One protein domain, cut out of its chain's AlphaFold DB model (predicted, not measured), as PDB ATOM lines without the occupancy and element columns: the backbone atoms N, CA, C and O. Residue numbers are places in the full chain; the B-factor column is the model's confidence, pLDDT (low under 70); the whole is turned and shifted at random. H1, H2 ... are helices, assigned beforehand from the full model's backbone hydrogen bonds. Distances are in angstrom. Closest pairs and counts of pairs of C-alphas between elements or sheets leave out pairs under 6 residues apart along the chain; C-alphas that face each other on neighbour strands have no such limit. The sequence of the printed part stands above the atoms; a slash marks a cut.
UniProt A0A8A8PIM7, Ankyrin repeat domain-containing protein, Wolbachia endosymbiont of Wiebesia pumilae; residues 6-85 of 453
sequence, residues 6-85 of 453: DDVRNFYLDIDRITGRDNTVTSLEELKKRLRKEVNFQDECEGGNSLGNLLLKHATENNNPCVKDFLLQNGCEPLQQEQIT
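AT A GLANCE: This is residues 6 to 85 of the 453 residues of the protein "Ankyrin repeat domain-containing protein" of Wolbachia endosymbiont of Wiebesia pumilae (UniProt A0A8A8PIM7). A hairpin of two helices, H3 and H4, has the longest helix, H1, packed crosswise on it, and these three make the core. H2 sits close to H1 at one end of the longest axis, a long loop of residues 36 to 50 leads from H2 back to H3, and the tail after H4 runs out to the small helix H5 at the other end. The printed part has 80 residues with five named helices, H1, H2, H3, H4 and H5 in that order along the chain, and no named strand; the class is all helix. It is compact, with a radius of gyration of the C-alphas of 11.9 A, and only just elongated, with spans of 35 by 23 by 21 A.

HOW THE PARTS SIT: H1, residues 6 to 19, and H2, residues 28 to 35, are close but not clearly touching: their closest C-alphas, those of Ile 15 and Leu 31, are 7.6 A apart, and their lines are about perpendicular at 78 degrees. H1 touches H3, residues 51 to 61, with residues 8 to 12 alone; the closest C-alphas are those of Tyr 12 and Leu 55, 5.9 A apart. These two run the same way at a steep tilt of 69 degrees, only just short of about perpendicular. H1 touches H4, residues 65 to 73, with residues 15 to 19 alone; the closest C-alphas are those of Asp 16 and Val 67, 5.7 A apart, and the lines are about perpendicular at 82 degrees. H3 and H4 form a helical hairpin: they touch, with the C-alphas of Ala 59 and Lys 68 closest at 5.3 A, and run opposite ways at a shallow tilt of 30 degrees. The helix packing is mostly crossed, but only just: one of these three touching pairs is at a shallow tilt. H5, residues 81 to 85, touches no helix. In H1, H2, H3, H4 and H5 every O i to N i+4 pair is within hydrogen-bond range.

IN THESE COORDINATES: H1 begins at C-alpha 6, (181.102, 149.767, 106.191), and is 19.9 A from first to last C-alpha. H2 measures 10.4 A, H3 15.4 A and H4 11.8 A. H3 begins at C-alpha 51, (178.888, 147.069, 117.527). H5, 6.5 A, ends at C-alpha 85, (197.207, 141.340, 120.202).

THE WHOLE: The C-alphas of Lys 33 and Thr 85 are the two farthest apart, 36.0 A. The printed part has no cut. The link from H2 to H3 is long, with 15 residues; H3 to H4 is tight, and H1 to H2 and H4 to H5 are short. The mean pLDDT of the printed part is 76.7, and it is under 70 at residues 20 to 24, 46 to 48, 62 and 78 to 85.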
ATOM      1  N   ASP A   6     181.462 148.460 106.741       74.00
ATOM      2  CA  ASP A   6     181.102 149.767 106.191       74.00
ATOM      3  C   ASP A   6     179.921 150.406 106.944       74.00
ATOM      4  O   ASP A   6     179.938 151.620 107.164       74.00
ATOM      5  N   ASP A   7     178.929 149.637 107.413       79.00
ATOM      6  CA  ASP A   7     177.901 150.154 108.333       79.00
ATOM      7  C   ASP A   7     178.532 150.646 109.641       79.00
ATOM      8  O   ASP A   7     178.196 151.735 110.108       79.00
ATOM      9  N   VAL A   8     179.451 149.869 110.225       81.25
ATOM     10  CA  VAL A   8     180.151 150.215 111.473       81.25
ATOM     11  C   VAL A   8     180.992 151.481 111.287       81.25
ATOM     12  O   VAL A   8     180.920 152.387 112.120       81.25
ATOM     13  N   ARG A   9     181.743 151.596 110.183       78.81
ATOM     14  CA  ARG A   9     182.599 152.760 109.899       78.81
ATOM     15  C   ARG A   9     181.790 154.026 109.628       78.81
ATOM     16  O   ARG A   9     182.097 155.073 110.195       78.81
ATOM     17  N   ASN A  10     180.726 153.944 108.824       81.56
ATOM     18  CA  ASN A  10     179.819 155.078 108.613       81.56
ATOM     19  C   ASN A  10     179.153 155.507 109.930       81.56
ATOM     20  O   ASN A  10     179.046 156.698 110.216       81.56
ATOM     21  N   PHE A  11     178.761 154.542 110.764       85.94
ATOM     22  CA  PHE A  11     178.139 154.813 112.054       85.94
ATOM     23  C   PHE A  11     179.112 155.427 113.080       85.94
ATOM     24  O   PHE A  11     178.720 156.319 113.831       85.94
ATOM     25  N   TYR A  12     180.392 155.039 113.061       87.31
ATOM     26  CA  TYR A  12     181.461 155.709 113.811       87.31
ATOM     27  C   TYR A  12     181.598 157.187 113.413       87.31
ATOM     28  O   TYR A  12     181.591 158.058 114.284       87.31
ATOM     29  N   LEU A  13     181.660 157.480 112.109       81.94
ATOM     30  CA  LEU A  13     181.782 158.850 111.588       81.94
ATOM     31  C   LEU A  13     180.567 159.723 111.943       81.94
ATOM     32  O   LEU A  13     180.720 160.915 112.212       81.94
ATOM     33  N   ASP A  14     179.366 159.142 111.983       83.94
ATOM     34  CA  ASP A  14     178.148 159.830 112.419       83.94
ATOM     35  C   ASP A  14     178.158 160.149 113.928       83.94
ATOM     36  O   ASP A  14     177.748 161.247 114.319       83.94
ATOM     37  N   ILE A  15     178.667 159.244 114.779       85.12
ATOM     38  CA  ILE A  15     178.866 159.520 116.214       85.12
ATOM     39  C   ILE A  15     179.902 160.630 116.399       85.12
ATOM     40  O   ILE A  15     179.611 161.603 117.090       85.12
ATOM     41  N   ASP A  16     181.062 160.532 115.744       84.38
ATOM     42  CA  ASP A  16     182.136 161.528 115.813       84.38
ATOM     43  C   ASP A  16     181.640 162.927 115.428       84.38
ATOM     44  O   ASP A  16     181.694 163.879 116.215       84.38
ATOM     45  N   ARG A  17     181.004 163.023 114.256       80.88
ATOM     46  CA  ARG A  17     180.386 164.245 113.734       80.88
ATOM     47  C   ARG A  17     179.378 164.878 114.696       80.88
ATOM     48  O   ARG A  17     179.192 166.097 114.643       80.88
ATOM     49  N   ILE A  18     178.703 164.080 115.521       80.25
ATOM     50  CA  ILE A  18     177.783 164.563 116.551       80.25
ATOM     51  C   ILE A  18     178.568 164.985 117.797       80.25
ATOM     52  O   ILE A  18     178.501 166.155 118.174       80.25
ATOM     53  N   THR A  19     179.348 164.088 118.401       77.75
ATOM     54  CA  THR A  19     180.031 164.331 119.684       77.75
ATOM     55  C   THR A  19     181.082 165.440 119.611       77.75
ATOM     56  O   THR A  19     181.208 166.218 120.554       77.75
ATOM     57  N   GLY A  20     181.784 165.582 118.481       67.69
ATOM     58  CA  GLY A  20     182.780 166.634 118.259       67.69
ATOM     59  C   GLY A  20     182.192 168.021 117.958       67.69
ATOM     60  O   GLY A  20     182.904 169.018 118.047       67.69
ATOM     61  N   ARG A  21     180.896 168.122 117.615       62.00
ATOM     62  CA  ARG A  21     180.220 169.406 117.314       62.00
ATOM     63  C   ARG A  21     179.209 169.841 118.369       62.00
ATOM     64  O   ARG A  21     178.961 171.035 118.515       62.00
ATOM     65  N   ASP A  22     178.562 168.883 119.020       56.50
ATOM     66  CA  ASP A  22     177.325 169.075 119.772       56.50
ATOM     67  C   ASP A  22     177.428 168.332 121.109       56.50
ATOM     68  O   ASP A  22     176.897 167.235 121.293       56.50
ATOM     69  N   ASN A  23     178.124 168.957 122.066       60.44
ATOM     70  CA  ASN A  23     178.368 168.420 123.411       60.44
ATOM     71  C   ASN A  23     177.100 168.256 124.277       60.44
ATOM     72  O   ASN A  23     177.204 167.973 125.471       60.44
ATOM     73  N   THR A  24     175.913 168.450 123.696       63.69
ATOM     74  CA  THR A  24     174.623 168.163 124.329       63.69
ATOM     75  C   THR A  24     174.196 166.705 124.162       63.69
ATOM     76  O   THR A  24     173.415 166.222 124.977       63.69
ATOM     77  N   VAL A  25     174.717 165.979 123.163       74.94
ATOM     78  CA  VAL A  25     174.430 164.548 122.979       74.94
ATOM     79  C   VAL A  25     175.338 163.737 123.897       74.94
ATOM     80  O   VAL A  25     176.502 163.492 123.589       74.94
ATOM     81  N   THR A  26     174.793 163.325 125.041       77.31
ATOM     82  CA  THR A  26     175.529 162.574 126.078       77.31
ATOM     83  C   THR A  26     175.025 161.142 126.237       77.31
ATOM     84  O   THR A  26     175.747 160.282 126.739       77.31
ATOM     85  N   SER A  27     173.811 160.859 125.758       84.56
ATOM     86  CA  SER A  27     173.150 159.559 125.892       84.56
ATOM     87  C   SER A  27     172.842 158.877 124.553       84.56
ATOM     88  O   SER A  27     172.593 159.521 123.531       84.56
ATOM     89  N   LEU A  28     172.770 157.544 124.575       83.62
ATOM     90  CA  LEU A  28     172.348 156.710 123.447       83.62
ATOM     91  C   LEU A  28     170.935 157.070 122.941       83.62
ATOM     92  O   LEU A  28     170.684 157.008 121.741       83.62
ATOM     93  N   GLU A  29     170.020 157.505 123.811       84.19
ATOM     94  CA  GLU A  29     168.679 157.949 123.395       84.19
ATOM     95  C   GLU A  29     168.702 159.294 122.650       84.19
ATOM     96  O   GLU A  29     167.961 159.490 121.682       84.19
ATOM     97  N   GLU A  30     169.593 160.215 123.030       83.88
ATOM     98  CA  GLU A  30     169.834 161.444 122.265       83.88
ATOM     99  C   GLU A  30     170.479 161.134 120.910       83.88
ATOM    100  O   GLU A  30     170.058 161.702 119.900       83.88
ATOM    101  N   LEU A  31     171.418 160.182 120.859       84.88
ATOM    102  CA  LEU A  31     172.041 159.716 119.618       84.88
ATOM    103  C   LEU A  31     171.014 159.086 118.661       84.88
ATOM    104  O   LEU A  31     170.902 159.531 117.517       84.88
ATOM    105  N   LYS A  32     170.202 158.125 119.132       87.62
ATOM    106  CA  LYS A  32     169.081 157.528 118.374       87.62
ATOM    107  C   LYS A  32     168.164 158.608 117.799       87.62
ATOM    108  O   LYS A  32     167.837 158.598 116.613       87.62
ATOM    109  N   LYS A  33     167.787 159.594 118.621       85.06
ATOM    110  CA  LYS A  33     166.942 160.731 118.219       85.06
ATOM    111  C   LYS A  33     167.614 161.643 117.182       85.06
ATOM    112  O   LYS A  33     166.919 162.190 116.323       85.06
ATOM    113  N   ARG A  34     168.939 161.820 117.248       82.44
ATOM    114  CA  ARG A  34     169.720 162.655 116.318       82.44
ATOM    115  C   ARG A  34     169.886 161.982 114.955       82.44
ATOM    116  O   ARG A  34     169.668 162.642 113.941       82.44
ATOM    117  N   LEU A  35     170.199 160.686 114.952       81.81
ATOM    118  CA  LEU A  35     170.417 159.864 113.755       81.81
ATOM    119  C   LEU A  35     169.120 159.324 113.135       81.81
ATOM    120  O   LEU A  35     169.110 158.933 111.974       81.81
ATOM    121  N   ARG A  36     168.011 159.319 113.891       83.25
ATOM    122  CA  ARG A  36     166.708 158.737 113.502       83.25
ATOM    123  C   ARG A  36     166.782 157.245 113.139       83.25
ATOM    124  O   ARG A  36     165.905 156.736 112.445       83.25
ATOM    125  N   LYS A  37     167.816 156.559 113.630       79.88
ATOM    126  CA  LYS A  37     168.074 155.125 113.477       79.88
ATOM    127  C   LYS A  37     167.951 154.477 114.855       79.88
ATOM    128  O   LYS A  37     168.422 155.038 115.845       79.88
ATOM    129  N   GLU A  38     167.310 153.318 114.921       78.75
ATOM    130  CA  GLU A  38     167.339 152.485 116.122       78.75
ATOM    131  C   GLU A  38     168.659 151.706 116.143       78.75
ATOM    132  O   GLU A  38     169.059 151.133 115.131       78.75
ATOM    133  N   VAL A  39     169.369 151.780 117.270       82.62
ATOM    134  CA  VAL A  39     170.735 151.267 117.436       82.62
ATOM    135  C   VAL A  39     170.900 150.751 118.856       82.62
ATOM    136  O   VAL A  39     170.466 151.409 119.807       82.62
ATOM    137  N   ASN A  40     171.591 149.630 119.010       85.62
ATOM    138  CA  ASN A  40     172.065 149.143 120.292       85.62
ATOM    139  C   ASN A  40     173.547 148.732 120.178       85.62
ATOM    140  O   ASN A  40     173.939 148.009 119.272       85.62
ATOM    141  N   PHE A  41     174.399 149.182 121.105       87.19
ATOM    142  CA  PHE A  41     175.833 148.851 121.074       87.19
ATOM    143  C   PHE A  41     176.125 147.362 121.331       87.19
ATOM    144  O   PHE A  41     177.227 146.904 121.045       87.19
ATOM    145  N   GLN A  42     175.143 146.605 121.826       84.62
ATOM    146  CA  GLN A  42     175.209 145.148 121.963       84.62
ATOM    147  C   GLN A  42     174.678 144.398 120.723       84.62
ATOM    148  O   GLN A  42     174.508 143.184 120.783       84.62
ATOM    149  N   ASP A  43     174.385 145.093 119.616       85.69
ATOM    150  CA  ASP A  43     174.032 144.443 118.353       85.69
ATOM    151  C   ASP A  43     175.242 143.673 117.790       85.69
ATOM    152  O   ASP A  43     176.369 144.178 117.769       85.69
ATOM    153  N   GLU A  44     175.006 142.446 117.328       80.25
ATOM    154  CA  GLU A  44     176.028 141.562 116.761       80.25
ATOM    155  C   GLU A  44     176.412 142.007 115.339       80.25
ATOM    156  O   GLU A  44     175.550 142.263 114.495       80.25
ATOM    157  N   CYS A  45     177.713 142.117 115.080       77.12
ATOM    158  CA  CYS A  45     178.294 142.507 113.796       77.12
ATOM    159  C   CYS A  45     178.941 141.308 113.096       77.12
ATOM    160  O   CYS A  45     179.094 140.226 113.673       77.12
ATOM    161  N   GLU A  46     179.342 141.493 111.840       69.88
ATOM    162  CA  GLU A  46     180.096 140.464 111.125       69.88
ATOM    163  C   GLU A  46     181.407 140.127 111.874       69.88
ATOM    164  O   GLU A  46     181.996 140.949 112.580       69.88
ATOM    165  N   GLY A  47     181.799 138.850 111.848       65.56
ATOM    166  CA  GLY A  47     182.887 138.331 112.689       65.56
ATOM    167  C   GLY A  47     182.539 138.077 114.168       65.56
ATOM    168  O   GLY A  47     183.411 137.618 114.902       65.56
ATOM    169  N   GLY A  48     181.298 138.317 114.618       67.06
ATOM    170  CA  GLY A  48     180.835 137.962 115.973       67.06
ATOM    171  C   GLY A  48     181.263 138.933 117.081       67.06
ATOM    172  O   GLY A  48     181.222 138.592 118.262       67.06
ATOM    173  N   ASN A  49     181.683 140.145 116.712       77.50
ATOM    174  CA  ASN A  49     181.931 141.239 117.651       77.50
ATOM    175  C   ASN A  49     180.642 142.037 117.895       77.50
ATOM    176  O   ASN A  49     179.779 142.105 117.021       77.50
ATOM    177  N   SER A  50     180.517 142.698 119.048       85.44
ATOM    178  CA  SER A  50     179.455 143.691 119.249       85.44
ATOM    179  C   SER A  50     179.797 145.013 118.556       85.44
ATOM    180  O   SER A  50     180.967 145.396 118.447       85.44
ATOM    181  N   LEU A  51     178.762 145.746 118.139       85.50
ATOM    182  CA  LEU A  51     178.888 147.069 117.527       85.50
ATOM    183  C   LEU A  51     179.714 148.021 118.404       85.50
ATOM    184  O   LEU A  51     180.634 148.674 117.919       85.50
ATOM    185  N   GLY A  52     179.443 148.054 119.712       86.06
ATOM    186  CA  GLY A  52     180.176 148.874 120.677       86.06
ATOM    187  C   GLY A  52     181.672 148.566 120.721       86.06
ATOM    188  O   GLY A  52     182.477 149.494 120.774       86.06
ATOM    189  N   ASN A  53     182.064 147.291 120.623       83.75
ATOM    190  CA  ASN A  53     183.472 146.891 120.647       83.75
ATOM    191  C   ASN A  53     184.219 147.353 119.386       83.75
ATOM    192  O   ASN A  53     185.337 147.857 119.495       83.75
ATOM    193  N   LEU A  54     183.604 147.242 118.202       84.25
ATOM    194  CA  LEU A  54     184.205 147.713 116.946       84.25
ATOM    195  C   LEU A  54     184.272 149.249 116.876       84.25
ATOM    196  O   LEU A  54     185.294 149.807 116.477       84.25
ATOM    197  N   LEU A  55     183.237 149.948 117.354       87.94
ATOM    198  CA  LEU A  55     183.261 151.409 117.479       87.94
ATOM    199  C   LEU A  55     184.350 151.882 118.457       87.94
ATOM    200  O   LEU A  55     185.030 152.872 118.187       87.94
ATOM    201  N   LEU A  56     184.559 151.173 119.573       85.75
ATOM    202  CA  LEU A  56     185.585 151.512 120.563       85.75
ATOM    203  C   LEU A  56     187.009 151.156 120.091       85.75
ATOM    204  O   LEU A  56     187.967 151.840 120.476       85.75
ATOM    205  N   LYS A  57     187.145 150.136 119.228       80.94
ATOM    206  CA  LYS A  57     188.369 149.845 118.463       80.94
ATOM    207  C   LYS A  57     188.714 151.055 117.592       80.94
ATOM    208  O   LYS A  57     189.739 151.686 117.847       80.94
ATOM    209  N   HIS A  58     187.820 151.472 116.693       79.12
ATOM    210  CA  HIS A  58     188.041 152.641 115.832       79.12
ATOM    211  C   HIS A  58     188.276 153.943 116.614       79.12
ATOM    212  O   HIS A  58     189.193 154.691 116.285       79.12
ATOM    213  N   ALA A  59     187.542 154.199 117.701       81.31
ATOM    214  CA  ALA A  59     187.784 155.368 118.556       81.31
ATOM    215  C   ALA A  59     189.186 155.364 119.198       81.31
ATOM    216  O   ALA A  59     189.750 156.418 119.488       81.31
ATOM    217  N   THR A  60     189.766 154.181 119.420       71.94
ATOM    218  CA  THR A  60     191.123 154.026 119.962       71.94
ATOM    219  C   THR A  60     192.192 154.110 118.872       71.94
ATOM    220  O   THR A  60     193.204 154.769 119.089       71.94
ATOM    221  N   GLU A  61     191.968 153.500 117.706       71.06
ATOM    222  CA  GLU A  61     192.872 153.549 116.543       71.06
ATOM    223  C   GLU A  61     193.025 154.971 115.996       71.06
ATOM    224  O   GLU A  61     194.140 155.432 115.758       71.06
ATOM    225  N   ASN A  62     191.910 155.696 115.892       64.31
ATOM    226  CA  ASN A  62     191.862 157.081 115.425       64.31
ATOM    227  C   ASN A  62     192.191 158.100 116.535       64.31
ATOM    228  O   ASN A  62     192.089 159.303 116.308       64.31
ATOM    229  N   ASN A  63     192.552 157.633 117.740       70.44
ATOM    230  CA  ASN A  63     192.844 158.450 118.926       70.44
ATOM    231  C   ASN A  63     191.779 159.537 119.204       70.44
ATOM    232  O   ASN A  63     192.111 160.682 119.508       70.44
ATOM    233  N   ASN A  64     190.494 159.185 119.101       75.44
ATOM    234  CA  ASN A  64     189.373 160.105 119.284       75.44
ATOM    235  C   ASN A  64     188.809 159.988 120.719       75.44
ATOM    236  O   ASN A  64     188.032 159.067 121.000       75.44
ATOM    237  N   PRO A  65     189.177 160.890 121.653       77.44
ATOM    238  CA  PRO A  65     188.714 160.811 123.036       77.44
ATOM    239  C   PRO A  65     187.215 161.100 123.165       77.44
ATOM    240  O   PRO A  65     186.563 160.501 124.013       77.44
ATOM    241  N   CYS A  66     186.643 161.960 122.316       80.88
ATOM    242  CA  CYS A  66     185.235 162.353 122.390       80.88
ATOM    243  C   CYS A  66     184.299 161.165 122.128       80.88
ATOM    244  O   CYS A  66     183.410 160.891 122.935       80.88
ATOM    245  N   VAL A  67     184.540 160.418 121.046       84.50
ATOM    246  CA  VAL A  67     183.778 159.201 120.727       84.50
ATOM    247  C   VAL A  67     184.055 158.106 121.755       84.50
ATOM    248  O   VAL A  67     183.127 157.438 122.210       84.50
ATOM    249  N   LYS A  68     185.317 157.936 122.167       83.88
ATOM    250  CA  LYS A  68     185.720 156.920 123.145       83.88
ATOM    251  C   LYS A  68     185.039 157.112 124.500       83.88
ATOM    252  O   LYS A  68     184.429 156.174 125.012       83.88
ATOM    253  N   ASP A  69     185.086 158.321 125.050       83.25
ATOM    254  CA  ASP A  69     184.455 158.647 126.327       83.25
ATOM    255  C   ASP A  69     182.925 158.562 126.229       83.25
ATOM    256  O   ASP A  69     182.291 158.058 127.155       83.25
ATOM    257  N   PHE A  70     182.325 158.974 125.105       87.94
ATOM    258  CA  PHE A  70     180.887 158.828 124.862       87.94
ATOM    259  C   PHE A  70     180.436 157.354 124.834       87.94
ATOM    260  O   PHE A  70     179.437 157.004 125.469       87.94
ATOM    261  N   LEU A  71     181.176 156.474 124.150       89.00
ATOM    262  CA  LEU A  71     180.886 155.035 124.086       89.00
ATOM    263  C   LEU A  71     181.023 154.361 125.461       89.00
ATOM    264  O   LEU A  71     180.149 153.586 125.854       89.00
ATOM    265  N   LEU A  72     182.075 154.694 126.218       85.56
ATOM    266  CA  LEU A  72     182.288 154.200 127.585       85.56
ATOM    267  C   LEU A  72     181.186 154.685 128.545       85.56
ATOM    268  O   LEU A  72     180.648 153.893 129.318       85.56
ATOM    269  N   GLN A  73     180.789 155.961 128.466       85.31
ATOM    270  CA  GLN A  73     179.680 156.522 129.256       85.31
ATOM    271  C   GLN A  73     178.334 155.847 128.953       85.31
ATOM    272  O   GLN A  73     177.479 155.768 129.835       85.31
ATOM    273  N   ASN A  74     178.160 155.321 127.738       85.12
ATOM    274  CA  ASN A  74     176.965 154.598 127.304       85.12
ATOM    275  C   ASN A  74     177.110 153.063 127.368       85.12
ATOM    276  O   ASN A  74     176.327 152.341 126.750       85.12
ATOM    277  N   GLY A  75     178.064 152.553 128.156       79.12
ATOM    278  CA  GLY A  75     178.122 151.142 128.550       79.12
ATOM    279  C   GLY A  75     178.825 150.197 127.573       79.12
ATOM    280  O   GLY A  75     178.598 148.991 127.645       79.12
ATOM    281  N   CYS A  76     179.674 150.706 126.675       85.00
ATOM    282  CA  CYS A  76     180.632 149.860 125.955       85.00
ATOM    283  C   CYS A  76     181.777 149.451 126.897       85.00
ATOM    284  O   CYS A  76     182.263 150.280 127.669       85.00
ATOM    285  N   GLU A  77     182.234 148.198 126.840       78.38
ATOM    286  CA  GLU A  77     183.340 147.735 127.689       78.38
ATOM    287  C   GLU A  77     184.714 148.101 127.093       78.38
ATOM    288  O   GLU A  77     184.905 148.007 125.879       78.38
ATOM    289  N   PRO A  78     185.705 148.503 127.914       63.75
ATOM    290  CA  PRO A  78     187.049 148.796 127.430       63.75
ATOM    291  C   PRO A  78     187.752 147.525 126.933       63.75
ATOM    292  O   PRO A  78     187.936 146.566 127.686       63.75
ATOM    293  N   LEU A  79     188.194 147.545 125.671       58.62
ATOM    294  CA  LEU A  79     188.889 146.428 125.027       58.62
ATOM    295  C   LEU A  79     190.134 146.000 125.817       58.62
ATOM    296  O   LEU A  79     191.035 146.800 126.076       58.62
ATOM    297  N   GLN A  80     190.197 144.717 126.172       51.88
ATOM    298  CA  GLN A  80     191.325 144.139 126.896       51.88
ATOM    299  C   GLN A  80     192.497 143.873 125.941       51.88
ATOM    300  O   GLN A  80     192.314 143.325 124.852       51.88
ATOM    301  N   GLN A  81     193.710 144.238 126.368       44.22
ATOM    302  CA  GLN A  81     194.922 144.268 125.536       44.22
ATOM    303  C   GLN A  81     195.209 142.940 124.803       44.22
ATOM    304  O   GLN A  81     195.664 142.963 123.663       44.22
ATOM    305  N   GLU A  82     194.901 141.791 125.416       43.28
ATOM    306  CA  GLU A  82     195.112 140.464 124.814       43.28
ATOM    307  C   GLU A  82     194.270 140.223 123.551       43.28
ATOM    308  O   GLU A  82     194.763 139.609 122.606       43.28
ATOM    309  N   GLN A  83     193.037 140.739 123.482       48.69
ATOM    310  CA  GLN A  83     192.187 140.570 122.293       48.69
ATOM    311  C   GLN A  83     192.712 141.385 121.103       48.69
ATOM    312  O   GLN A  83     192.661 140.923 119.966       48.69
ATOM    313  N   ILE A  84     193.290 142.559 121.376       44.66
ATOM    314  CA  ILE A  84     193.946 143.403 120.367       44.66
ATOM    315  C   ILE A  84     195.161 142.664 119.784       44.66
ATOM    316  O   ILE A  84     195.301 142.557 118.567       44.66
ATOM    317  N   THR A  85     196.012 142.084 120.637       36.59
ATOM    318  CA  THR A  85     197.207 141.340 120.202       36.59
ATOM    319  C   THR A  85     196.862 140.051 119.441       36.59
ATOM    320  O   THR A  85     197.526 139.723 118.461       36.59
TER     321      THR A  85